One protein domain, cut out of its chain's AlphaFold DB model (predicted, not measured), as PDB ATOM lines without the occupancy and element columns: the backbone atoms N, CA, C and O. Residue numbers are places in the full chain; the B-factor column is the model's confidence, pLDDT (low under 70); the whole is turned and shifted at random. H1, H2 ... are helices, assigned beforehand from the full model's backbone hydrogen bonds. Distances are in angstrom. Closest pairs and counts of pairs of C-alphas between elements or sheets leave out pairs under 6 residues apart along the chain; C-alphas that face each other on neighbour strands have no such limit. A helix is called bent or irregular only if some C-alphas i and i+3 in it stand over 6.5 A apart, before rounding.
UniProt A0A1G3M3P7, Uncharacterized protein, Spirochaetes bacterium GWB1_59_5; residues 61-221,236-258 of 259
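AT A GLANCE: This is residues 61 to 221 and 236 to 258 of the 259 residues of an uncharacterized protein of Spirochaetes bacterium GWB1_59_5 (UniProt A0A1G3M3P7). Seven helices make a slightly splayed up-and-down bundle, with H4 and H7 packed on each other as its core, H3, H5 and H8 round that pair, and H1 and H6 farther out, while short H2 makes a corner before H3. The last residues of H7, 213 to 221, stick out as an arm. The printed part has 184 residues with eight named helices, H1 to H8 in order, and no named strand; the class is all helix. The whole is compact, with a radius of gyration of the C-alphas of 16.8 A and spans of 56 by 40 by 31 A.

IN THESE COORDINATES: H1, residues 66 to 83, begins with C-alpha 66 at (18.932, 15.073, -34.208) and is 23.2 A long. H2, residues 89 to 94, is followed by H3, residues 96 to 113, 26.0 A. H4, residues 115 to 134, 29.8 A, is irregular: C-alphas 116 and 119 are 7.1 A apart. H5 holds residues 140 to 150, and H6 residues 158 to 181, 34.5 A. H7, residues 187 to 221, is the longest at 49.7 A and ends at C-alpha 221, (40.565, -7.558, -43.893). H8, residues 237 to 257, 30.1 A, ends at C-alpha 257, (-12.135, -7.808, -26.404).

HOW THE PARTS SIT: H4 is the hub, touching H1, H5, H7 and H8. It touches H7 at a shallow tilt of 34 degrees, only just short of steep, opposite ways; their closest C-alphas, of Arg 122 and Tyr 202, are 5.0 A apart. H4 and H5 form a helical hairpin, closest at the C-alphas of Ala 128 and Leu 143, 7.2 A. H5 and H6 form another, closest at Leu 140 and Arg 172, 6.5 A between C-alphas. H3 touches H7 the same way at a steep tilt of 43 degrees, with the C-alphas of Gly 108 and Ser 204 5.6 A apart. H7, with residues 188 to 199 alone, touches H8 opposite ways at a shallow tilt of 5 degrees; the closest C-alphas, of Asp 188 and Ala 253, are 6.0 A apart. H2 and H3 touch only at the corner, and only just, with 3 pairs of C-alphas within 8 A. Every O i to N i+4 pair is within hydrogen-bond range in H3, H5, H6 and H8; the counts are 13 of 14 in H1, 1 of 2 in H2, 14 of 16 in H4 and 30 of 31 in H7.

THE WHOLE: The C-alphas of Ala 221 and Gly 258, the two farthest apart, are 57.1 A apart. Residues 222 to 235 are not printed, and C-alphas 221 and 236 are 24.3 A apart across this cut. Of the links printed whole, none is long. Mean pLDDT of the printed part is 71.5; 64 residues are under 70, among them 61 to 94 and 217 to 221.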
ATOM      1  N   LYS A  61      27.544  19.720 -33.356       42.62
ATOM      2  CA  LYS A  61      27.851  18.381 -32.826       42.62
ATOM      3  C   LYS A  61      26.550  17.711 -32.394       42.62
ATOM      4  O   LYS A  61      26.276  17.577 -31.207       42.62
ATOM      5  N   VAL A  62      25.743  17.292 -33.362       46.47
ATOM      6  CA  VAL A  62      24.462  16.649 -33.085       46.47
ATOM      7  C   VAL A  62      24.706  15.218 -32.612       46.47
ATOM      8  O   VAL A  62      24.822  14.268 -33.388       46.47
ATOM      9  N   THR A  63      24.818  15.062 -31.300       53.53
ATOM     10  CA  THR A  63      24.890  13.765 -30.631       53.53
ATOM     11  C   THR A  63      23.548  13.067 -30.683       53.53
ATOM     12  O   THR A  63      22.643  13.610 -30.082       53.53
ATOM     13  N   GLY A  64      23.418  11.906 -31.344       44.97
ATOM     14  CA  GLY A  64      22.328  10.903 -31.214       44.97
ATOM     15  C   GLY A  64      20.859  11.349 -31.373       44.97
ATOM     16  O   GLY A  64      19.972  10.517 -31.489       44.97
ATOM     17  N   LEU A  65      20.594  12.649 -31.414       44.12
ATOM     18  CA  LEU A  65      19.368  13.271 -30.925       44.12
ATOM     19  C   LEU A  65      18.652  14.072 -32.004       44.12
ATOM     20  O   LEU A  65      17.431  14.001 -32.131       44.12
ATOM     21  N   GLY A  66      19.429  14.711 -32.883       46.44
ATOM     22  CA  GLY A  66      18.932  15.073 -34.208       46.44
ATOM     23  C   GLY A  66      18.411  13.860 -34.973       46.44
ATOM     24  O   GLY A  66      17.600  14.034 -35.874       46.44
ATOM     25  N   CYS A  67      18.809  12.644 -34.569       45.00
ATOM     26  CA  CYS A  67      18.307  11.394 -35.122       45.00
ATOM     27  C   CYS A  67      16.826  11.210 -34.889       45.00
ATOM     28  O   CYS A  67      16.105  10.971 -35.849       45.00
ATOM     29  N   TRP A  68      16.375  11.372 -33.649       48.75
ATOM     30  CA  TRP A  68      14.963  11.273 -33.314       48.75
ATOM     31  C   TRP A  68      14.179  12.455 -33.871       48.75
ATOM     32  O   TRP A  68      13.119  12.249 -34.437       48.75
ATOM     33  N   LEU A  69      14.723  13.673 -33.824       50.91
ATOM     34  CA  LEU A  69      14.089  14.859 -34.408       50.91
ATOM     35  C   LEU A  69      13.853  14.751 -35.908       50.91
ATOM     36  O   LEU A  69      12.779  15.104 -36.366       50.91
ATOM     37  N   LEU A  70      14.839  14.306 -36.686       49.97
ATOM     38  CA  LEU A  70      14.694  14.202 -38.139       49.97
ATOM     39  C   LEU A  70      13.903  12.960 -38.541       49.97
ATOM     40  O   LEU A  70      13.220  12.999 -39.558       49.97
ATOM     41  N   LEU A  71      13.919  11.897 -37.733       53.31
ATOM     42  CA  LEU A  71      12.989  10.777 -37.875       53.31
ATOM     43  C   LEU A  71      11.555  11.198 -37.586       53.31
ATOM     44  O   LEU A  71      10.674  10.873 -38.364       53.31
ATOM     45  N   LEU A  72      11.320  11.939 -36.506       52.22
ATOM     46  CA  LEU A  72       9.996  12.357 -36.059       52.22
ATOM     47  C   LEU A  72       9.451  13.565 -36.813       52.22
ATOM     48  O   LEU A  72       8.246  13.653 -36.988       52.22
ATOM     49  N   ALA A  73      10.303  14.472 -37.285       48.66
ATOM     50  CA  ALA A  73       9.938  15.533 -38.217       48.66
ATOM     51  C   ALA A  73       9.851  14.989 -39.642       48.66
ATOM     52  O   ALA A  73       9.043  15.467 -40.418       48.66
ATOM     53  N   GLY A  74      10.656  13.989 -40.003       45.28
ATOM     54  CA  GLY A  74      10.559  13.276 -41.274       45.28
ATOM     55  C   GLY A  74       9.282  12.451 -41.351       45.28
ATOM     56  O   GLY A  74       8.594  12.534 -42.361       45.28
ATOM     57  N   LEU A  75       8.926  11.754 -40.267       49.28
ATOM     58  CA  LEU A  75       7.592  11.218 -40.018       49.28
ATOM     59  C   LEU A  75       6.636  12.404 -40.055       49.28
ATOM     60  O   LEU A  75       6.085  12.612 -41.111       49.28
ATOM     61  N   GLY A  76       6.587  13.284 -39.057       45.34
ATOM     62  CA  GLY A  76       5.758  14.500 -38.961       45.34
ATOM     63  C   GLY A  76       5.475  15.289 -40.251       45.34
ATOM     64  O   GLY A  76       4.360  15.752 -40.435       45.34
ATOM     65  N   LEU A  77       6.436  15.461 -41.164       39.91
ATOM     66  CA  LEU A  77       6.298  16.225 -42.415       39.91
ATOM     67  C   LEU A  77       5.907  15.360 -43.618       39.91
ATOM     68  O   LEU A  77       5.195  15.846 -44.496       39.91
ATOM     69  N   THR A  78       6.334  14.094 -43.679       44.75
ATOM     70  CA  THR A  78       5.761  13.149 -44.662       44.75
ATOM     71  C   THR A  78       4.361  12.723 -44.239       44.75
ATOM     72  O   THR A  78       3.489  12.519 -45.075       44.75
ATOM     73  N   THR A  79       4.124  12.699 -42.934       44.19
ATOM     74  CA  THR A  79       2.899  12.328 -42.264       44.19
ATOM     75  C   THR A  79       1.920  13.502 -42.246       44.19
ATOM     76  O   THR A  79       0.795  13.287 -42.643       44.19
ATOM     77  N   ALA A  80       2.273  14.759 -41.966       41.00
ATOM     78  CA  ALA A  80       1.301  15.873 -41.999       41.00
ATOM     79  C   ALA A  80       0.683  16.122 -43.397       41.00
ATOM     80  O   ALA A  80      -0.491  16.483 -43.514       41.00
ATOM     81  N   GLY A  81       1.432  15.861 -44.477       42.38
ATOM     82  CA  GLY A  81       0.888  15.848 -45.845       42.38
ATOM     83  C   GLY A  81       0.009  14.626 -46.149       42.38
ATOM     84  O   GLY A  81      -0.824  14.676 -47.053       42.38
ATOM     85  N   LEU A  82       0.166  13.550 -45.377       40.97
ATOM     86  CA  LEU A  82      -0.588  12.302 -45.456       40.97
ATOM     87  C   LEU A  82      -1.768  12.247 -44.455       40.97
ATOM     88  O   LEU A  82      -2.754  11.597 -44.764       40.97
ATOM     89  N   PHE A  83      -1.742  12.961 -43.326       42.69
ATOM     90  CA  PHE A  83      -2.719  12.935 -42.219       42.69
ATOM     91  C   PHE A  83      -3.691  14.121 -42.212       42.69
ATOM     92  O   PHE A  83      -4.621  14.156 -41.411       42.69
ATOM     93  N   SER A  84      -3.563  15.067 -43.149       41.44
ATOM     94  CA  SER A  84      -4.552  16.143 -43.338       41.44
ATOM     95  C   SER A  84      -5.824  15.703 -44.089       41.44
ATOM     96  O   SER A  84      -6.628  16.541 -44.497       41.44
ATOM     97  N   GLY A  85      -6.062  14.397 -44.250       40.03
ATOM     98  CA  GLY A  85      -7.313  13.883 -44.807       40.03
ATOM     99  C   GLY A  85      -7.643  12.476 -44.321       40.03
ATOM    100  O   GLY A  85      -6.754  11.648 -44.167       40.03
ATOM    101  N   CYS A  86      -8.935  12.180 -44.154       43.34
ATOM    102  CA  CYS A  86      -9.504  10.901 -43.690       43.34
ATOM    103  C   CYS A  86      -9.096   9.634 -44.488       43.34
ATOM    104  O   CYS A  86      -9.631   8.555 -44.246       43.34
ATOM    105  N   ALA A  87      -8.198   9.738 -45.470       42.62
ATOM    106  CA  ALA A  87      -7.770   8.641 -46.332       42.62
ATOM    107  C   ALA A  87      -6.678   7.755 -45.705       42.62
ATOM    108  O   ALA A  87      -6.518   6.611 -46.125       42.62
ATOM    109  N   THR A  88      -5.942   8.243 -44.704       43.94
ATOM    110  CA  THR A  88      -4.752   7.558 -44.169       43.94
ATOM    111  C   THR A  88      -4.980   6.679 -42.956       43.94
ATOM    112  O   THR A  88      -4.292   5.669 -42.834       43.94
ATOM    113  N   ALA A  89      -5.997   6.963 -42.142       47.03
ATOM    114  CA  ALA A  89      -6.482   6.005 -41.146       47.03
ATOM    115  C   ALA A  89      -6.852   4.670 -41.825       47.03
ATOM    116  O   ALA A  89      -6.505   3.596 -41.346       47.03
ATOM    117  N   ARG A  90      -7.418   4.733 -43.042       49.66
ATOM    118  CA  ARG A  90      -7.600   3.542 -43.883       49.66
ATOM    119  C   ARG A  90      -6.296   2.945 -44.392       49.66
ATOM    120  O   ARG A  90      -6.316   1.772 -44.706       49.66
ATOM    121  N   LEU A  91      -5.190   3.672 -44.540       46.12
ATOM    122  CA  LEU A  91      -3.938   3.133 -45.102       46.12
ATOM    123  C   LEU A  91      -3.219   2.182 -44.142       46.12
ATOM    124  O   LEU A  91      -2.651   1.204 -44.611       46.12
ATOM    125  N   PHE A  92      -3.268   2.419 -42.828       55.31
ATOM    126  CA  PHE A  92      -2.728   1.462 -41.854       55.31
ATOM    127  C   PHE A  92      -3.503   0.136 -41.874       55.31
ATOM    128  O   PHE A  92      -2.873  -0.920 -41.886       55.31
ATOM    129  N   ASP A  93      -4.832   0.192 -41.998       54.78
ATOM    130  CA  ASP A  93      -5.676  -1.009 -42.073       54.78
ATOM    131  C   ASP A  93      -5.707  -1.659 -43.465       54.78
ATOM    132  O   ASP A  93      -5.747  -2.880 -43.591       54.78
ATOM    133  N   SER A  94      -5.692  -0.866 -44.540       56.84
ATOM    134  CA  SER A  94      -5.842  -1.363 -45.918       56.84
ATOM    135  C   SER A  94      -4.520  -1.615 -46.635       56.84
ATOM    136  O   SER A  94      -4.501  -2.393 -47.589       56.84
ATOM    137  N   GLN A  95      -3.420  -0.976 -46.216       70.06
ATOM    138  CA  GLN A  95      -2.105  -1.062 -46.865       70.06
ATOM    139  C   GLN A  95      -0.931  -1.031 -45.861       70.06
ATOM    140  O   GLN A  95      -0.013  -0.214 -46.008       70.06
ATOM    141  N   PRO A  96      -0.883  -1.966 -44.887       72.12
ATOM    142  CA  PRO A  96       0.161  -2.016 -43.853       72.12
ATOM    143  C   PRO A  96       1.586  -2.054 -44.431       72.12
ATOM    144  O   PRO A  96       2.501  -1.445 -43.881       72.12
ATOM    145  N   VAL A  97       1.760  -2.688 -45.595       73.75
ATOM    146  CA  VAL A  97       3.044  -2.777 -46.310       73.75
ATOM    147  C   VAL A  97       3.561  -1.403 -46.759       73.75
ATOM    148  O   VAL A  97       4.760  -1.145 -46.673       73.75
ATOM    149  N   LEU A  98       2.691  -0.502 -47.235       67.94
ATOM    150  CA  LEU A  98       3.129   0.827 -47.689       67.94
ATOM    151  C   LEU A  98       3.527   1.713 -46.519       67.94
ATOM    152  O   LEU A  98       4.508   2.456 -46.608       67.94
ATOM    153  N   THR A  99       2.776   1.624 -45.429       71.31
ATOM    154  CA  THR A  99       3.086   2.326 -44.192       71.31
ATOM    155  C   THR A  99       4.449   1.901 -43.663       71.31
ATOM    156  O   THR A  99       5.321   2.745 -43.463       71.31
ATOM    157  N   GLU A 100       4.666   0.595 -43.519       79.94
ATOM    158  CA  GLU A 100       5.949   0.040 -43.104       79.94
ATOM    159  C   GLU A 100       7.089   0.528 -44.008       79.94
ATOM    160  O   GLU A 100       8.103   1.036 -43.523       79.94
ATOM    161  N   LEU A 101       6.916   0.424 -45.328       69.94
ATOM    162  CA  LEU A 101       7.927   0.844 -46.295       69.94
ATOM    163  C   LEU A 101       8.235   2.342 -46.179       69.94
ATOM    164  O   LEU A 101       9.399   2.732 -46.240       69.94
ATOM    165  N   THR A 102       7.220   3.176 -45.948       70.44
ATOM    166  CA  THR A 102       7.382   4.623 -45.748       70.44
ATOM    167  C   THR A 102       8.202   4.917 -44.496       70.44
ATOM    168  O   THR A 102       9.168   5.679 -44.571       70.44
ATOM    169  N   VAL A 103       7.881   4.270 -43.369       74.69
ATOM    170  CA  VAL A 103       8.640   4.427 -42.119       74.69
ATOM    171  C   VAL A 103      10.084   3.966 -42.311       74.69
ATOM    172  O   VAL A 103      11.008   4.709 -41.984       74.69
ATOM    173  N   ARG A 104      10.301   2.784 -42.903       79.50
ATOM    174  CA  ARG A 104      11.645   2.241 -43.162       79.50
ATOM    175  C   ARG A 104      12.468   3.129 -44.097       79.50
ATOM    176  O   ARG A 104      13.660   3.319 -43.861       79.50
ATOM    177  N   VAL A 105      11.866   3.682 -45.153       74.31
ATOM    178  CA  VAL A 105      12.550   4.590 -46.089       74.31
ATOM    179  C   VAL A 105      12.902   5.907 -45.403       74.31
ATOM    180  O   VAL A 105      14.038   6.367 -45.535       74.31
ATOM    181  N   ALA A 106      11.971   6.497 -44.648       73.00
ATOM    182  CA  ALA A 106      12.215   7.732 -43.908       73.00
ATOM    183  C   ALA A 106      13.325   7.540 -42.865       73.00
ATOM    184  O   ALA A 106      14.319   8.269 -42.878       73.00
ATOM    185  N   ALA A 107      13.206   6.503 -42.032       76.44
ATOM    186  CA  ALA A 107      14.216   6.128 -41.050       76.44
ATOM    187  C   ALA A 107      15.565   5.874 -41.701       76.44
ATOM    188  O   ALA A 107      16.593   6.398 -41.276       76.44
ATOM    189  N   GLY A 108      15.548   5.099 -42.778       76.44
ATOM    190  CA  GLY A 108      16.752   4.722 -43.466       76.44
ATOM    191  C   GLY A 108      17.499   5.911 -44.051       76.44
ATOM    192  O   GLY A 108      18.703   6.031 -43.844       76.44
ATOM    193  N   ARG A 109      16.785   6.824 -44.708       79.50
ATOM    194  CA  ARG A 109      17.376   8.041 -45.257       79.50
ATOM    195  C   ARG A 109      18.026   8.900 -44.173       79.50
ATOM    196  O   ARG A 109      19.153   9.346 -44.357       79.50
ATOM    197  N   VAL A 110      17.338   9.109 -43.049       76.06
ATOM    198  CA  VAL A 110      17.868   9.902 -41.926       76.06
ATOM    199  C   VAL A 110      19.153   9.281 -41.378       76.06
ATOM    200  O   VAL A 110      20.120   9.995 -41.113       76.06
ATOM    201  N   LEU A 111      19.181   7.955 -41.245       81.44
ATOM    202  CA  LEU A 111      20.340   7.217 -40.745       81.44
ATOM    203  C   LEU A 111      21.502   7.168 -41.749       81.44
ATOM    204  O   LEU A 111      22.656   7.216 -41.329       81.44
ATOM    205  N   ASP A 112      21.223   7.118 -43.054       80.69
ATOM    206  CA  ASP A 112      22.246   7.199 -44.107       80.69
ATOM    207  C   ASP A 112      22.900   8.587 -44.148       80.69
ATOM    208  O   ASP A 112      24.117   8.702 -44.288       80.69
ATOM    209  N   GLU A 113      22.104   9.647 -43.979       76.88
ATOM    210  CA  GLU A 113      22.600  11.025 -43.891       76.88
ATOM    211  C   GLU A 113      23.395  11.272 -42.590       76.88
ATOM    212  O   GLU A 113      24.195  12.206 -42.531       76.88
ATOM    213  N   ASN A 114      23.226  10.422 -41.563       75.75
ATOM    214  CA  ASN A 114      23.845  10.584 -40.243       75.75
ATOM    215  C   ASN A 114      24.356   9.251 -39.644       75.75
ATOM    216  O   ASN A 114      23.799   8.740 -38.663       75.75
ATOM    217  N   PRO A 115      25.475   8.698 -40.149       82.62
ATOM    218  CA  PRO A 115      25.956   7.364 -39.764       82.62
ATOM    219  C   PRO A 115      26.259   7.198 -38.268       82.62
ATOM    220  O   PRO A 115      26.085   6.116 -37.706       82.62
ATOM    221  N   GLY A 116      26.681   8.275 -37.595       79.62
ATOM    222  CA  GLY A 116      26.963   8.275 -36.155       79.62
ATOM    223  C   GLY A 116      25.731   8.047 -35.273       79.62
ATOM    224  O   GLY A 116      25.870   7.858 -34.066       79.62
ATOM    225  N   TRP A 117      24.527   8.071 -35.848       81.19
ATOM    226  CA  TRP A 117      23.282   7.878 -35.112       81.19
ATOM    227  C   TRP A 117      22.743   6.454 -35.155       81.19
ATOM    228  O   TRP A 117      21.851   6.118 -34.384       81.19
ATOM    229  N   VAL A 118      23.304   5.604 -36.011       84.88
ATOM    230  CA  VAL A 118      22.827   4.236 -36.222       84.88
ATOM    231  C   VAL A 118      22.817   3.421 -34.926       84.88
ATOM    232  O   VAL A 118      21.803   2.807 -34.607       84.88
ATOM    233  N   ALA A 119      23.908   3.440 -34.153       84.62
ATOM    234  CA  ALA A 119      23.977   2.696 -32.892       84.62
ATOM    235  C   ALA A 119      23.023   3.261 -31.815       84.62
ATOM    236  O   ALA A 119      22.189   2.495 -31.339       84.62
ATOM    237  N   PRO A 120      23.028   4.576 -31.500       81.56
ATOM    238  CA  PRO A 120      22.060   5.148 -30.561       81.56
ATOM    239  C   PRO A 120      20.600   4.890 -30.943       81.56
ATOM    240  O   PRO A 120      19.798   4.546 -30.082       81.56
ATOM    241  N   ALA A 121      20.246   5.032 -32.224       80.69
ATOM    242  CA  ALA A 121      18.885   4.792 -32.689       80.69
ATOM    243  C   ALA A 121      18.467   3.337 -32.455       80.69
ATOM    244  O   ALA A 121      17.378   3.095 -31.941       80.69
ATOM    245  N   ARG A 122      19.342   2.377 -32.778       88.12
ATOM    246  CA  ARG A 122      19.097   0.953 -32.530       88.12
ATOM    247  C   ARG A 122      18.927   0.660 -31.038       88.12
ATOM    248  O   ARG A 122      17.958   0.019 -30.654       88.12
ATOM    249  N   ASP A 123      19.844   1.138 -30.206       85.00
ATOM    250  CA  ASP A 123      19.855   0.786 -28.785       85.00
ATOM    251  C   ASP A 123      18.644   1.410 -28.053       85.00
ATOM    252  O   ASP A 123      17.929   0.718 -27.335       85.00
ATOM    253  N   ILE A 124      18.317   2.678 -28.338       80.94
ATOM    254  CA  ILE A 124      17.136   3.357 -27.769       80.94
ATOM    255  C   ILE A 124      15.832   2.704 -28.239       80.94
ATOM    256  O   ILE A 124      14.897   2.560 -27.453       80.94
ATOM    257  N   THR A 125      15.730   2.324 -29.519       82.69
ATOM    258  CA  THR A 125      14.507   1.676 -30.024       82.69
ATOM    259  C   THR A 125      14.321   0.284 -29.438       82.69
ATOM    260  O   THR A 125      13.194  -0.058 -29.093       82.69
ATOM    261  N   ALA A 126      15.395  -0.483 -29.234       86.25
ATOM    262  CA  ALA A 126      15.327  -1.766 -28.535       86.25
ATOM    263  C   ALA A 126      14.814  -1.608 -27.096       86.25
ATOM    264  O   ALA A 126      13.922  -2.340 -26.665       86.25
ATOM    265  N   ASP A 127      15.334  -0.622 -26.365       85.69
ATOM    266  CA  ASP A 127      14.905  -0.338 -24.996       85.69
ATOM    267  C   ASP A 127      13.456   0.159 -24.935       85.69
ATOM    268  O   ASP A 127      12.688  -0.271 -24.076       85.69
ATOM    269  N   ALA A 128      13.050   1.012 -25.877       83.38
ATOM    270  CA  ALA A 128      11.673   1.476 -25.995       83.38
ATOM    271  C   ALA A 128      10.702   0.320 -26.285       83.38
ATOM    272  O   ALA A 128       9.655   0.232 -25.643       83.38
ATOM    273  N   ILE A 129      11.053  -0.595 -27.200       85.62
ATOM    274  CA  ILE A 129      10.257  -1.804 -27.475       85.62
ATOM    275  C   ILE A 129      10.123  -2.635 -26.200       85.62
ATOM    276  O   ILE A 129       9.018  -3.051 -25.853       85.62
ATOM    277  N   ARG A 130      11.223  -2.830 -25.468       86.88
ATOM    278  CA  ARG A 130      11.235  -3.580 -24.210       86.88
ATOM    279  C   ARG A 130      10.315  -2.954 -23.165       86.88
ATOM    280  O   ARG A 130       9.485  -3.645 -22.592       86.88
ATOM    281  N   LEU A 131      10.384  -1.636 -22.977       84.94
ATOM    282  CA  LEU A 131       9.511  -0.917 -22.048       84.94
ATOM    283  C   LEU A 131       8.033  -1.094 -22.413       84.94
ATOM    284  O   LEU A 131       7.232  -1.467 -21.558       84.94
ATOM    285  N   VAL A 132       7.678  -0.883 -23.683       84.12
ATOM    286  CA  VAL A 132       6.293  -1.002 -24.175       84.12
ATOM    287  C   VAL A 132       5.761  -2.440 -24.066       84.12
ATOM    288  O   VAL A 132       4.559  -2.651 -23.862       84.12
ATOM    289  N   THR A 133       6.633  -3.442 -24.187       83.00
ATOM    290  CA  THR A 133       6.246  -4.861 -24.179       83.00
ATOM    291  C   THR A 133       6.214  -5.466 -22.777       83.00
ATOM    292  O   THR A 133       5.282  -6.205 -22.475       83.00
ATOM    293  N   GLU A 134       7.162  -5.124 -21.902       85.88
ATOM    294  CA  GLU A 134       7.271  -5.687 -20.548       85.88
ATOM    295  C   GLU A 134       6.397  -4.974 -19.512       85.88
ATOM    296  O   GLU A 134       6.006  -5.582 -18.517       85.88
ATOM    297  N   THR A 135       6.089  -3.690 -19.711       83.12
ATOM    298  CA  THR A 135       5.380  -2.894 -18.703       83.12
ATOM    299  C   THR A 135       3.935  -2.640 -19.120       83.12
ATOM    300  O   THR A 135       3.663  -1.932 -20.090       83.12
ATOM    301  N   ASP A 136       2.987  -3.149 -18.331       74.38
ATOM    302  CA  ASP A 136       1.545  -3.023 -18.599       74.38
ATOM    303  C   ASP A 136       0.991  -1.589 -18.519       74.38
ATOM    304  O   ASP A 136      -0.160  -1.349 -18.876       74.38
ATOM    305  N   GLN A 137       1.795  -0.621 -18.076       64.81
ATOM    306  CA  GLN A 137       1.388   0.775 -17.884       64.81
ATOM    307  C   GLN A 137       2.107   1.779 -18.791       64.81
ATOM    308  O   GLN A 137       2.034   2.984 -18.538       64.81
ATOM    309  N   VAL A 138       2.817   1.341 -19.837       73.44
ATOM    310  CA  VAL A 138       3.501   2.303 -20.713       73.44
ATOM    311  C   VAL A 138       2.489   3.032 -21.583       73.44
ATOM    312  O   VAL A 138       1.980   2.520 -22.577       73.44
ATOM    313  N   THR A 139       2.207   4.262 -21.170       85.75
ATOM    314  CA  THR A 139       1.482   5.263 -21.944       85.75
ATOM    315  C   THR A 139       2.433   5.956 -22.918       85.75
ATOM    316  O   THR A 139       3.652   5.969 -22.720       85.75
ATOM    317  N   LEU A 140       1.886   6.606 -23.947       83.25
ATOM    318  CA  LEU A 140       2.664   7.473 -24.838       83.25
ATOM    319  C   LEU A 140       3.389   8.593 -24.074       83.25
ATOM    320  O   LEU A 140       4.507   8.951 -24.428       83.25
ATOM    321  N   ALA A 141       2.807   9.080 -22.975       84.81
ATOM    322  CA  ALA A 141       3.468  10.007 -22.058       84.81
ATOM    323  C   ALA A 141       4.666   9.372 -21.324       84.81
ATOM    324  O   ALA A 141       5.695  10.020 -21.140       84.81
ATOM    325  N   GLY A 142       4.568   8.098 -20.932       87.06
ATOM    326  CA  GLY A 142       5.694   7.347 -20.370       87.06
ATOM    327  C   GLY A 142       6.827   7.165 -21.382       87.06
ATOM    328  O   GLY A 142       7.997   7.341 -21.038       87.06
ATOM    329  N   LEU A 143       6.482   6.889 -22.644       84.69
ATOM    330  CA  LEU A 143       7.454   6.804 -23.733       84.69
ATOM    331  C   LEU A 143       8.107   8.162 -24.024       84.69
ATOM    332  O   LEU A 143       9.323   8.220 -24.171       84.69
ATOM    333  N   GLU A 144       7.336   9.253 -24.050       86.38
ATOM    334  CA  GLU A 144       7.865  10.621 -24.142       86.38
ATOM    335  C   GLU A 144       8.868  10.887 -23.017       86.38
ATOM    336  O   GLU A 144       9.993  11.301 -23.287       86.38
ATOM    337  N   ALA A 145       8.500  10.609 -21.764       87.88
ATOM    338  CA  ALA A 145       9.382  10.817 -20.621       87.88
ATOM    339  C   ALA A 145      10.675   9.997 -20.739       87.88
ATOM    340  O   ALA A 145      11.757  10.525 -20.481       87.88
ATOM    341  N   TYR A 146      10.579   8.737 -21.174       86.00
ATOM    342  CA  TYR A 146      11.745   7.895 -21.431       86.00
ATOM    343  C   TYR A 146      12.634   8.487 -22.530       86.00
ATOM    344  O   TYR A 146      13.836   8.652 -22.320       86.00
ATOM    345  N   VAL A 147      12.056   8.874 -23.671       81.75
ATOM    346  CA  VAL A 147      12.797   9.496 -24.776       81.75
ATOM    347  C   VAL A 147      13.502  10.756 -24.292       81.75
ATOM    348  O   VAL A 147      14.702  10.878 -24.515       81.75
ATOM    349  N   LEU A 148      12.806  11.638 -23.564       84.25
ATOM    350  CA  LEU A 148      13.371  12.859 -22.985       84.25
ATOM    351  C   LEU A 148      14.522  12.573 -22.002       84.25
ATOM    352  O   LEU A 148      15.440  13.383 -21.898       84.25
ATOM    353  N   GLN A 149      14.523  11.439 -21.298       89.56
ATOM    354  CA  GLN A 149      15.627  11.042 -20.410       89.56
ATOM    355  C   GLN A 149      16.861  10.539 -21.167       89.56
ATOM    356  O   GLN A 149      17.977  10.699 -20.675       89.56
ATOM    357  N   GLN A 150      16.689   9.966 -22.362       84.44
ATOM    358  CA  GLN A 150      17.808   9.516 -23.203       84.44
ATOM    359  C   GLN A 150      18.528  10.675 -23.910       84.44
ATOM    360  O   GLN A 150      19.589  10.490 -24.511       84.44
ATOM    361  N   ILE A 151      17.964  11.882 -23.846       75.00
ATOM    362  CA  ILE A 151      18.519  13.069 -24.483       75.00
ATOM    363  C   ILE A 151      19.719  13.595 -23.681       75.00
ATOM    364  O   ILE A 151      19.564  13.947 -22.512       75.00
ATOM    365  N   PRO A 152      20.919  13.725 -24.284       80.94
ATOM    366  CA  PRO A 152      22.068  14.325 -23.616       80.94
ATOM    367  C   PRO A 152      21.962  15.860 -23.635       80.94
ATOM    368  O   PRO A 152      22.735  16.519 -24.332       80.94
ATOM    369  N   TRP A 153      21.009  16.416 -22.878       83.31
ATOM    370  CA  TRP A 153      20.694  17.853 -22.803       83.31
ATOM    371  C   TRP A 153      21.943  18.735 -22.658       83.31
ATOM    372  O   TRP A 153      22.130  19.689 -23.398       83.31
ATOM    373  N   GLN A 154      22.912  18.303 -21.847       89.00
ATOM    374  CA  GLN A 154      24.178  18.998 -21.597       89.00
ATOM    375  C   GLN A 154      25.061  19.251 -22.834       89.00
ATOM    376  O   GLN A 154      26.074  19.943 -22.731       89.00
ATOM    377  N   LYS A 155      24.758  18.632 -23.980       80.69
ATOM    378  CA  LYS A 155      25.501  18.812 -25.238       80.69
ATOM    379  C   LYS A 155      24.823  19.778 -26.209       80.69
ATOM    380  O   LYS A 155      25.368  19.994 -27.290       80.69
ATOM    381  N   LEU A 156      23.665  20.310 -25.841       72.56
ATOM    382  CA  LEU A 156      22.801  21.106 -26.700       72.56
ATOM    383  C   LEU A 156      22.835  22.570 -26.284       72.56
ATOM    384  O   LEU A 156      23.162  22.904 -25.145       72.56
ATOM    385  N   THR A 157      22.500  23.452 -27.220       82.88
ATOM    386  CA  THR A 157      22.194  24.841 -26.870       82.88
ATOM    387  C   THR A 157      20.787  24.941 -26.288       82.88
ATOM    388  O   THR A 157      19.937  24.095 -26.554       82.88
ATOM    389  N   VAL A 158      20.508  25.999 -25.525       86.62
ATOM    390  CA  VAL A 158      19.183  26.227 -24.916       86.62
ATOM    391  C   VAL A 158      18.072  26.237 -25.976       86.62
ATOM    392  O   VAL A 158      16.997  25.687 -25.761       86.62
ATOM    393  N   GLU A 159      18.336  26.811 -27.151       69.19
ATOM    394  CA  GLU A 159      17.384  26.832 -28.264       69.19
ATOM    395  C   GLU A 159      17.110  25.432 -28.825       69.19
ATOM    396  O   GLU A 159      15.974  25.118 -29.179       69.19
ATOM    397  N   GLU A 160      18.140  24.588 -28.906       68.50
ATOM    398  CA  GLU A 160      18.000  23.194 -29.327       68.50
ATOM    399  C   GLU A 160      17.199  22.395 -28.294       68.50
ATOM    400  O   GLU A 160      16.315  21.632 -28.683       68.50
ATOM    401  N   GLU A 161      17.456  22.599 -26.997       81.06
ATOM    402  CA  GLU A 161      16.713  21.942 -25.917       81.06
ATOM    403  C   GLU A 161      15.212  22.257 -25.976       81.06
ATOM    404  O   GLU A 161      14.384  21.342 -25.947       81.06
ATOM    405  N   GLU A 162      14.848  23.535 -26.088       74.31
ATOM    406  CA  GLU A 162      13.446  23.962 -26.160       74.31
ATOM    407  C   GLU A 162      12.760  23.432 -27.422       74.31
ATOM    408  O   GLU A 162      11.664  22.866 -27.353       74.31
ATOM    409  N   LEU A 163      13.430  23.528 -28.576       64.94
ATOM    410  CA  LEU A 163      12.914  22.981 -29.831       64.94
ATOM    411  C   LEU A 163      12.641  21.475 -29.716       64.94
ATOM    412  O   LEU A 163      11.624  20.985 -30.208       64.94
ATOM    413  N   LEU A 164      13.533  20.742 -29.050       66.62
ATOM    414  CA  LEU A 164      13.395  19.309 -28.818       66.62
ATOM    415  C   LEU A 164      12.214  18.959 -27.936       66.62
ATOM    416  O   LEU A 164      11.453  18.059 -28.285       66.62
ATOM    417  N   ARG A 165      12.049  19.660 -26.814       81.06
ATOM    418  CA  ARG A 165      10.913  19.442 -25.911       81.06
ATOM    419  C   ARG A 165       9.599  19.647 -26.650       81.06
ATOM    420  O   ARG A 165       8.736  18.776 -26.599       81.06
ATOM    421  N   VAL A 166       9.486  20.750 -27.391       69.12
ATOM    422  CA  VAL A 166       8.291  21.062 -28.184       69.12
ATOM    423  C   VAL A 166       8.041  19.995 -29.243       69.12
ATOM    424  O   VAL A 166       6.905  19.560 -29.407       69.12
ATOM    425  N   LEU A 167       9.077  19.545 -29.950       65.00
ATOM    426  CA  LEU A 167       8.894  18.587 -31.033       65.00
ATOM    427  C   LEU A 167       8.546  17.184 -30.535       65.00
ATOM    428  O   LEU A 167       7.637  16.566 -31.082       65.00
ATOM    429  N   VAL A 168       9.230  16.683 -29.503       72.56
ATOM    430  CA  VAL A 168       8.906  15.377 -28.903       72.56
ATOM    431  C   VAL A 168       7.464  15.389 -28.387       72.56
ATOM    432  O   VAL A 168       6.707  14.454 -28.652       72.56
ATOM    433  N   HIS A 169       7.059  16.482 -27.741       80.94
ATOM    434  CA  HIS A 169       5.693  16.660 -27.276       80.94
ATOM    435  C   HIS A 169       4.675  16.707 -28.422       80.94
ATOM    436  O   HIS A 169       3.674  15.995 -28.395       80.94
ATOM    437  N   ALA A 170       4.937  17.513 -29.457       65.31
ATOM    438  CA  ALA A 170       4.058  17.647 -30.616       65.31
ATOM    439  C   ALA A 170       3.859  16.307 -31.335       65.31
ATOM    440  O   ALA A 170       2.749  15.973 -31.732       65.31
ATOM    441  N   VAL A 171       4.921  15.511 -31.444       70.44
ATOM    442  CA  VAL A 171       4.861  14.163 -32.012       70.44
ATOM    443  C   VAL A 171       3.985  13.252 -31.169       70.44
ATOM    444  O   VAL A 171       3.157  12.542 -31.730       70.44
ATOM    445  N   ARG A 172       4.139  13.268 -29.838       85.12
ATOM    446  CA  ARG A 172       3.271  12.486 -28.951       85.12
ATOM    447  C   ARG A 172       1.807  12.862 -29.169       85.12
ATOM    448  O   ARG A 172       0.990  11.975 -29.383       85.12
ATOM    449  N   VAL A 173       1.500  14.160 -29.149       76.06
ATOM    450  CA  VAL A 173       0.137  14.675 -29.345       76.06
ATOM    451  C   VAL A 173      -0.425  14.256 -30.706       76.06
ATOM    452  O   VAL A 173      -1.579  13.844 -30.781       76.06
ATOM    453  N   GLU A 174       0.377  14.301 -31.770       73.00
ATOM    454  CA  GLU A 174      -0.068  13.874 -33.101       73.00
ATOM    455  C   GLU A 174      -0.299  12.358 -33.173       73.00
ATOM    456  O   GLU A 174      -1.289  11.923 -33.755       73.00
ATOM    457  N   ILE A 175       0.561  11.547 -32.543       76.50
ATOM    458  CA  ILE A 175       0.367  10.092 -32.443       76.50
ATOM    459  C   ILE A 175      -0.920   9.781 -31.666       76.50
ATOM    460  O   ILE A 175      -1.718   8.966 -32.119       76.50
ATOM    461  N   GLU A 176      -1.150  10.442 -30.528       81.81
ATOM    462  CA  GLU A 176      -2.376  10.299 -29.728       81.81
ATOM    463  C   GLU A 176      -3.621  10.669 -30.542       81.81
ATOM    464  O   GLU A 176      -4.599   9.919 -30.564       81.81
ATOM    465  N   ALA A 177      -3.577  11.804 -31.245       75.38
ATOM    466  CA  ALA A 177      -4.671  12.257 -32.093       75.38
ATOM    467  C   ALA A 177      -4.943  11.279 -33.243       75.38
ATOM    468  O   ALA A 177      -6.102  11.008 -33.553       75.38
ATOM    469  N   GLU A 178      -3.899  10.734 -33.865       75.00
ATOM    470  CA  GLU A 178      -4.044   9.790 -34.967       75.00
ATOM    471  C   GLU A 178      -4.612   8.445 -34.516       75.00
ATOM    472  O   GLU A 178      -5.544   7.940 -35.137       75.00
ATOM    473  N   LEU A 179      -4.126   7.897 -33.402       79.38
ATOM    474  CA  LEU A 179      -4.679   6.672 -32.823       79.38
ATOM    475  C   LEU A 179      -6.157   6.863 -32.461       79.38
ATOM    476  O   LEU A 179      -6.997   6.036 -32.814       79.38
ATOM    477  N   ALA A 180      -6.508   8.012 -31.874       79.81
ATOM    478  CA  ALA A 180      -7.899   8.357 -31.604       79.81
ATOM    479  C   ALA A 180      -8.747   8.451 -32.889       79.81
ATOM    480  O   ALA A 180      -9.878   7.964 -32.907       79.81
ATOM    481  N   ARG A 181      -8.213   9.023 -33.983       79.56
ATOM    482  CA  ARG A 181      -8.887   9.069 -35.299       79.56
ATOM    483  C   ARG A 181      -9.116   7.677 -35.894       79.56
ATOM    484  O   ARG A 181     -10.115   7.481 -36.584       79.56
ATOM    485  N   GLN A 182      -8.229   6.726 -35.614       74.25
ATOM    486  CA  GLN A 182      -8.354   5.325 -36.029       74.25
ATOM    487  C   GLN A 182      -9.315   4.520 -35.137       74.25
ATOM    488  O   GLN A 182      -9.573   3.355 -35.411       74.25
ATOM    489  N   GLY A 183      -9.869   5.123 -34.080       84.19
ATOM    490  CA  GLY A 183     -10.681   4.413 -33.088       84.19
ATOM    491  C   GLY A 183      -9.854   3.572 -32.109       84.19
ATOM    492  O   GLY A 183     -10.425   2.953 -31.211       84.19
ATOM    493  N   VAL A 184      -8.523   3.613 -32.229       83.56
ATOM    494  CA  VAL A 184      -7.566   2.938 -31.351       83.56
ATOM    495  C   VAL A 184      -7.504   3.702 -30.033       83.56
ATOM    496  O   VAL A 184      -6.732   4.641 -29.841       83.56
ATOM    497  N   THR A 185      -8.390   3.321 -29.119       82.19
ATOM    498  CA  THR A 185      -8.532   3.953 -27.799       82.19
ATOM    499  C   THR A 185      -8.112   3.024 -26.667       82.19
ATOM    500  O   THR A 185      -7.825   3.488 -25.561       82.19
ATOM    501  N   ALA A 186      -8.029   1.718 -26.938       85.12
ATOM    502  CA  ALA A 186      -7.585   0.730 -25.973       85.12
ATOM    503  C   ALA A 186      -6.065   0.864 -25.737       85.12
ATOM    504  O   ALA A 186      -5.291   0.797 -26.696       85.12
ATOM    505  N   PRO A 187      -5.602   1.003 -24.479       83.19
ATOM    506  CA  PRO A 187      -4.178   1.150 -24.172       83.19
ATOM    507  C   PRO A 187      -3.292   0.033 -24.742       83.19
ATOM    508  O   PRO A 187      -2.169   0.299 -25.163       83.19
ATOM    509  N   ASP A 188      -3.788  -1.206 -24.800       81.06
ATOM    510  CA  ASP A 188      -3.023  -2.332 -25.350       81.06
ATOM    511  C   ASP A 188      -2.851  -2.240 -26.868       81.06
ATOM    512  O   ASP A 188      -1.786  -2.554 -27.394       81.06
ATOM    513  N   GLU A 189      -3.868  -1.761 -27.580       80.62
ATOM    514  CA  GLU A 189      -3.816  -1.603 -29.032       80.62
ATOM    515  C   GLU A 189      -2.864  -0.464 -29.423       80.62
ATOM    516  O   GLU A 189      -2.028  -0.621 -30.317       80.62
ATOM    517  N   VAL A 190      -2.883   0.638 -28.658       80.94
ATOM    518  CA  VAL A 190      -1.879   1.709 -28.754       80.94
ATOM    519  C   VAL A 190      -0.467   1.141 -28.571       80.94
ATOM    520  O   VAL A 190       0.420   1.427 -29.376       80.94
ATOM    521  N   ARG A 191      -0.249   0.299 -27.550       82.25
ATOM    522  CA  ARG A 191       1.056  -0.337 -27.298       82.25
ATOM    523  C   ARG A 191       1.519  -1.187 -28.479       82.25
ATOM    524  O   ARG A 191       2.675  -1.066 -28.880       82.25
ATOM    525  N   VAL A 192       0.640  -2.014 -29.050       81.19
ATOM    526  CA  VAL A 192       0.961  -2.865 -30.213       81.19
ATOM    527  C   VAL A 192       1.406  -2.018 -31.403       81.19
ATOM    528  O   VAL A 192       2.446  -2.296 -32.003       81.19
ATOM    529  N   GLN A 193       0.651  -0.965 -31.730       81.12
ATOM    530  CA  GLN A 193       0.960  -0.099 -32.871       81.12
ATOM    531  C   GLN A 193       2.285   0.648 -32.671       81.12
ATOM    532  O   GLN A 193       3.130   0.680 -33.566       81.12
ATOM    533  N   VAL A 194       2.513   1.185 -31.470       83.31
ATOM    534  CA  VAL A 194       3.765   1.869 -31.123       83.31
ATOM    535  C   VAL A 194       4.954   0.909 -31.191       83.31
ATOM    536  O   VAL A 194       5.958   1.233 -31.826       83.31
ATOM    537  N   ALA A 195       4.843  -0.287 -30.604       82.94
ATOM    538  CA  ALA A 195       5.901  -1.297 -30.643       82.94
ATOM    539  C   ALA A 195       6.246  -1.711 -32.082       82.94
ATOM    540  O   ALA A 195       7.421  -1.837 -32.422       82.94
ATOM    541  N   ARG A 196       5.235  -1.849 -32.949       83.38
ATOM    542  CA  ARG A 196       5.418  -2.165 -34.370       83.38
ATOM    543  C   ARG A 196       6.215  -1.080 -35.100       83.38
ATOM    544  O   ARG A 196       7.194  -1.393 -35.775       83.38
ATOM    545  N   VAL A 197       5.848   0.193 -34.924       79.38
ATOM    546  CA  VAL A 197       6.578   1.321 -35.530       79.38
ATOM    547  C   VAL A 197       8.019   1.384 -35.021       79.38
ATOM    548  O   VAL A 197       8.946   1.546 -35.818       79.38
ATOM    549  N   LEU A 198       8.229   1.209 -33.713       83.12
ATOM    550  CA  LEU A 198       9.568   1.158 -33.125       83.12
ATOM    551  C   LEU A 198      10.398   0.003 -33.702       83.12
ATOM    552  O   LEU A 198      11.576   0.201 -34.001       83.12
ATOM    553  N   GLY A 199       9.784  -1.162 -33.932       81.81
ATOM    554  CA  GLY A 199      10.416  -2.313 -34.580       81.81
ATOM    555  C   GLY A 199      10.921  -1.999 -35.990       81.81
ATOM    556  O   GLY A 199      12.058  -2.324 -36.335       81.81
ATOM    557  N   TRP A 200      10.137  -1.279 -36.797       86.69
ATOM    558  CA  TRP A 200      10.564  -0.864 -38.140       86.69
ATOM    559  C   TRP A 200      11.767   0.089 -38.117       86.69
ATOM    560  O   TRP A 200      12.666  -0.011 -38.965       86.69
ATOM    561  N   ILE A 201      11.805   1.007 -37.147       81.31
ATOM    562  CA  ILE A 201      12.939   1.923 -36.954       81.31
ATOM    563  C   ILE A 201      14.173   1.135 -36.497       81.31
ATOM    564  O   ILE A 201      15.246   1.309 -37.082       81.31
ATOM    565  N   TYR A 202      14.011   0.230 -35.527       88.38
ATOM    566  CA  TYR A 202      15.077  -0.650 -35.043       88.38
ATOM    567  C   TYR A 202      15.719  -1.431 -36.193       88.38
ATOM    568  O   TYR A 202      16.929  -1.348 -36.395       88.38
ATOM    569  N   GLN A 203      14.916  -2.116 -37.009       87.12
ATOM    570  CA  GLN A 203      15.416  -2.916 -38.130       87.12
ATOM    571  C   GLN A 203      16.149  -2.059 -39.166       87.12
ATOM    572  O   GLN A 203      17.181  -2.455 -39.710       87.12
ATOM    573  N   SER A 204      15.652  -0.846 -39.422       86.31
ATOM    574  CA  SER A 204      16.313   0.107 -40.320       86.31
ATOM    575  C   SER A 204      17.690   0.534 -39.802       86.31
ATOM    576  O   SER A 204      18.607   0.733 -40.609       86.31
ATOM    577  N   ALA A 205      17.843   0.658 -38.481       85.31
ATOM    578  CA  ALA A 205      19.112   0.942 -37.825       85.31
ATOM    579  C   ALA A 205      20.031  -0.285 -37.784       85.31
ATOM    580  O   ALA A 205      21.211  -0.170 -38.116       85.31
ATOM    581  N   ASP A 206      19.513  -1.469 -37.472       90.38
ATOM    582  CA  ASP A 206      20.335  -2.671 -37.366       90.38
ATOM    583  C   ASP A 206      20.937  -3.087 -38.716       90.38
ATOM    584  O   ASP A 206      22.151  -3.273 -38.811       90.38
ATOM    585  N   ILE A 207      20.149  -3.065 -39.801       89.56
ATOM    586  CA  ILE A 207      20.646  -3.313 -41.170       89.56
ATOM    587  C   ILE A 207      21.846  -2.411 -41.500       89.56
ATOM    588  O   ILE A 207      22.812  -2.834 -42.143       89.56
ATOM    589  N   ARG A 208      21.812  -1.149 -41.061       90.81
ATOM    590  CA  ARG A 208      22.901  -0.189 -41.288       90.81
ATOM    591  C   ARG A 208      24.086  -0.439 -40.377       90.81
ATOM    592  O   ARG A 208      25.218  -0.345 -40.840       90.81
ATOM    593  N   SER A 209      23.840  -0.802 -39.122       89.94
ATOM    594  CA  SER A 209      24.892  -1.181 -38.179       89.94
ATOM    595  C   SER A 209      25.708  -2.350 -38.732       89.94
ATOM    596  O   SER A 209      26.939  -2.290 -38.783       89.94
ATOM    597  N   GLN A 210      25.018  -3.362 -39.265       90.44
ATOM    598  CA  GLN A 210      25.636  -4.512 -39.915       90.44
ATOM    599  C   GLN A 210      26.450  -4.104 -41.153       90.44
ATOM    600  O   GLN A 210      27.592  -4.540 -41.299       90.44
ATOM    601  N   ARG A 211      25.922  -3.223 -42.018       88.19
ATOM    602  CA  ARG A 211      26.662  -2.712 -43.192       88.19
ATOM    603  C   ARG A 211      27.925  -1.949 -42.807       88.19
ATOM    604  O   ARG A 211      28.973  -2.197 -43.399       88.19
ATOM    605  N   SER A 212      27.851  -1.069 -41.813       86.44
ATOM    606  CA  SER A 212      29.012  -0.323 -41.317       86.44
ATOM    607  C   SER A 212      30.062  -1.260 -40.715       86.44
ATOM    608  O   SER A 212      31.255  -1.094 -40.959       86.44
ATOM    609  N   GLY A 213      29.628  -2.302 -39.994       83.88
ATOM    610  CA  GLY A 213      30.512  -3.350 -39.482       83.88
ATOM    611  C   GLY A 213      31.185  -4.165 -40.593       83.88
ATOM    612  O   GLY A 213      32.368  -4.481 -40.491       83.88
ATOM    613  N   LEU A 214      30.465  -4.465 -41.679       77.88
ATOM    614  CA  LEU A 214      31.019  -5.136 -42.858       77.88
ATOM    615  C   LEU A 214      32.005  -4.248 -43.623       77.88
ATOM    616  O   LEU A 214      33.037  -4.747 -44.052       77.88
ATOM    617  N   GLN A 215      31.740  -2.947 -43.755       74.00
ATOM    618  CA  GLN A 215      32.684  -2.003 -44.367       74.00
ATOM    619  C   GLN A 215      33.954  -1.848 -43.527       74.00
ATOM    620  O   GLN A 215      35.053  -1.891 -44.075       74.00
ATOM    621  N   GLY A 216      33.817  -1.759 -42.200       72.81
ATOM    622  CA  GLY A 216      34.957  -1.767 -41.285       72.81
ATOM    623  C   GLY A 216      35.769  -3.060 -41.384       72.81
ATOM    624  O   GLY A 216      36.993  -3.013 -41.404       72.81
ATOM    625  N   ARG A 217      35.101  -4.212 -41.531       63.03
ATOM    626  CA  ARG A 217      35.757  -5.512 -41.741       63.03
ATOM    627  C   ARG A 217      36.373  -5.674 -43.124       63.03
ATOM    628  O   ARG A 217      37.409  -6.301 -43.204       63.03
ATOM    629  N   ALA A 218      35.787  -5.141 -44.192       65.69
ATOM    630  CA  ALA A 218      36.372  -5.200 -45.533       65.69
ATOM    631  C   ALA A 218      37.609  -4.295 -45.647       65.69
ATOM    632  O   ALA A 218      38.592  -4.680 -46.273       65.69
ATOM    633  N   GLY A 219      37.585  -3.130 -44.987       61.72
ATOM    634  CA  GLY A 219      38.766  -2.282 -44.822       61.72
ATOM    635  C   GLY A 219      39.836  -2.950 -43.954       61.72
ATOM    636  O   GLY A 219      40.989  -3.011 -44.356       61.72
ATOM    637  N   ALA A 220      39.449  -3.543 -42.820       55.56
ATOM    638  CA  ALA A 220      40.385  -4.220 -41.920       55.56
ATOM    639  C   ALA A 220      40.904  -5.566 -42.459       55.56
ATOM    640  O   ALA A 220      42.045  -5.912 -42.203       55.56
ATOM    641  N   ALA A 221      40.123  -6.320 -43.238       55.00
ATOM    642  CA  ALA A 221      40.565  -7.558 -43.893       55.00
ATOM    643  C   ALA A 221      41.516  -7.286 -45.070       55.00
ATOM    644  O   ALA A 221      42.242  -8.182 -45.486       55.00
ATOM    645  N   PRO A 236      19.815 -13.195 -35.073       53.62
ATOM    646  CA  PRO A 236      18.488 -13.358 -35.695       53.62
ATOM    647  C   PRO A 236      17.340 -13.744 -34.734       53.62
ATOM    648  O   PRO A 236      16.186 -13.787 -35.143       53.62
ATOM    649  N   GLY A 237      17.631 -14.017 -33.458       59.91
ATOM    650  CA  GLY A 237      16.624 -14.226 -32.420       59.91
ATOM    651  C   GLY A 237      15.899 -12.953 -31.970       59.91
ATOM    652  O   GLY A 237      14.771 -13.070 -31.508       59.91
ATOM    653  N   PHE A 238      16.488 -11.759 -32.124       60.59
ATOM    654  CA  PHE A 238      15.832 -10.521 -31.681       60.59
ATOM    655  C   PHE A 238      14.625 -10.163 -32.555       60.59
ATOM    656  O   PHE A 238      13.587  -9.791 -32.023       60.59
ATOM    657  N   ASP A 239      14.712 -10.351 -33.877       60.91
ATOM    658  CA  ASP A 239      13.558 -10.163 -34.769       60.91
ATOM    659  C   ASP A 239      12.404 -11.103 -34.382       60.91
ATOM    660  O   ASP A 239      11.271 -10.660 -34.226       60.91
ATOM    661  N   ALA A 240      12.708 -12.376 -34.103       70.56
ATOM    662  CA  ALA A 240      11.717 -13.333 -33.613       70.56
ATOM    663  C   ALA A 240      11.142 -12.946 -32.236       70.56
ATOM    664  O   ALA A 240       9.985 -13.240 -31.949       70.56
ATOM    665  N   GLU A 241      11.928 -12.293 -31.379       66.75
ATOM    666  CA  GLU A 241      11.489 -11.811 -30.069       66.75
ATOM    667  C   GLU A 241      10.574 -10.584 -30.182       66.75
ATOM    668  O   GLU A 241       9.553 -10.531 -29.492       66.75
ATOM    669  N   VAL A 242      10.883  -9.645 -31.084       60.09
ATOM    670  CA  VAL A 242      10.019  -8.499 -31.410       60.09
ATOM    671  C   VAL A 242       8.709  -8.987 -32.019       60.09
ATOM    672  O   VAL A 242       7.645  -8.599 -31.537       60.09
ATOM    673  N   ASP A 243       8.764  -9.887 -33.001       71.62
ATOM    674  CA  ASP A 243       7.573 -10.473 -33.620       71.62
ATOM    675  C   ASP A 243       6.731 -11.230 -32.583       71.62
ATOM    676  O   ASP A 243       5.524 -11.010 -32.469       71.62
ATOM    677  N   ALA A 244       7.366 -12.038 -31.727       73.75
ATOM    678  CA  ALA A 244       6.680 -12.735 -30.643       73.75
ATOM    679  C   ALA A 244       6.107 -11.778 -29.587       73.75
ATOM    680  O   ALA A 244       5.087 -12.085 -28.967       73.75
ATOM    681  N   ALA A 245       6.743 -10.635 -29.324       62.47
ATOM    682  CA  ALA A 245       6.225  -9.624 -28.410       62.47
ATOM    683  C   ALA A 245       5.011  -8.896 -29.006       62.47
ATOM    684  O   ALA A 245       4.001  -8.750 -28.316       62.47
ATOM    685  N   VAL A 246       5.067  -8.529 -30.290       63.47
ATOM    686  CA  VAL A 246       3.933  -7.962 -31.037       63.47
ATOM    687  C   VAL A 246       2.767  -8.949 -31.061       63.47
ATOM    688  O   VAL A 246       1.636  -8.570 -30.769       63.47
ATOM    689  N   GLU A 247       3.027 -10.228 -31.324       74.94
ATOM    690  CA  GLU A 247       1.989 -11.260 -31.389       74.94
ATOM    691  C   GLU A 247       1.429 -11.644 -30.007       74.94
ATOM    692  O   GLU A 247       0.257 -12.001 -29.883       74.94
ATOM    693  N   ARG A 248       2.230 -11.553 -28.935       75.00
ATOM    694  CA  ARG A 248       1.727 -11.666 -27.552       75.00
ATOM    695  C   ARG A 248       0.822 -10.494 -27.190       75.00
ATOM    696  O   ARG A 248      -0.235 -10.717 -26.607       75.00
ATOM    697  N   ALA A 249       1.222  -9.273 -27.540       59.28
ATOM    698  CA  ALA A 249       0.438  -8.076 -27.271       59.28
ATOM    699  C   ALA A 249      -0.877  -8.063 -28.077       59.28
ATOM    700  O   ALA A 249      -1.922  -7.754 -27.511       59.28
ATOM    701  N   ALA A 250      -0.854  -8.512 -29.337       64.88
ATOM    702  CA  ALA A 250      -2.058  -8.708 -30.149       64.88
ATOM    703  C   ALA A 250      -3.014  -9.737 -29.518       64.88
ATOM    704  O   ALA A 250      -4.170  -9.420 -29.256       64.88
ATOM    705  N   ARG A 251      -2.514 -10.926 -29.145       72.00
ATOM    706  CA  ARG A 251      -3.329 -11.956 -28.472       72.00
ATOM    707  C   ARG A 251      -3.913 -11.494 -27.136       72.00
ATOM    708  O   ARG A 251      -5.030 -11.870 -26.792       72.00
ATOM    709  N   ALA A 252      -3.160 -10.708 -26.365       64.88
ATOM    710  CA  ALA A 252      -3.643 -10.144 -25.107       64.88
ATOM    711  C   ALA A 252      -4.772  -9.123 -25.327       64.88
ATOM    712  O   ALA A 252      -5.709  -9.086 -24.530       64.88
ATOM    713  N   ALA A 253      -4.701  -8.334 -26.404       55.19
ATOM    714  CA  ALA A 253      -5.761  -7.414 -26.797       55.19
ATOM    715  C   ALA A 253      -7.026  -8.169 -27.249       55.19
ATOM    716  O   ALA A 253      -8.107  -7.889 -26.726       55.19
ATOM    717  N   ASP A 254      -6.893  -9.183 -28.113       66.56
ATOM    718  CA  ASP A 254      -8.019 -10.006 -28.591       66.56
ATOM    719  C   ASP A 254      -8.764 -10.683 -27.425       66.56
ATOM    720  O   ASP A 254      -9.986 -10.565 -27.294       66.56
ATOM    721  N   ALA A 255      -8.018 -11.285 -26.488       71.44
ATOM    722  CA  ALA A 255      -8.581 -11.941 -25.308       71.44
ATOM    723  C   ALA A 255      -9.356 -10.981 -24.380       71.44
ATOM    724  O   ALA A 255     -10.304 -11.404 -23.716       71.44
ATOM    725  N   ARG A 256      -8.975  -9.695 -24.320       60.66
ATOM    726  CA  ARG A 256      -9.690  -8.663 -23.543       60.66
ATOM    727  C   ARG A 256     -10.949  -8.164 -24.256       60.66
ATOM    728  O   ARG A 256     -11.890  -7.757 -23.578       60.66
ATOM    729  N   MET A 257     -10.979  -8.210 -25.590       55.12
ATOM    730  CA  MET A 257     -12.135  -7.808 -26.404       55.12
ATOM    731  C   MET A 257     -13.157  -8.931 -26.629       55.12
ATOM    732  O   MET A 257     -14.262  -8.659 -27.095       55.12
ATOM    733  N   GLY A 258     -12.829 -10.173 -26.256       70.31
ATOM    734  CA  GLY A 258     -13.719 -11.324 -26.432       70.31
ATOM    735  C   GLY A 258     -13.858 -11.768 -27.891       70.31
ATOM    736  O   GLY A 258     -14.910 -12.298 -28.253       70.31
TER     737      GLY A 258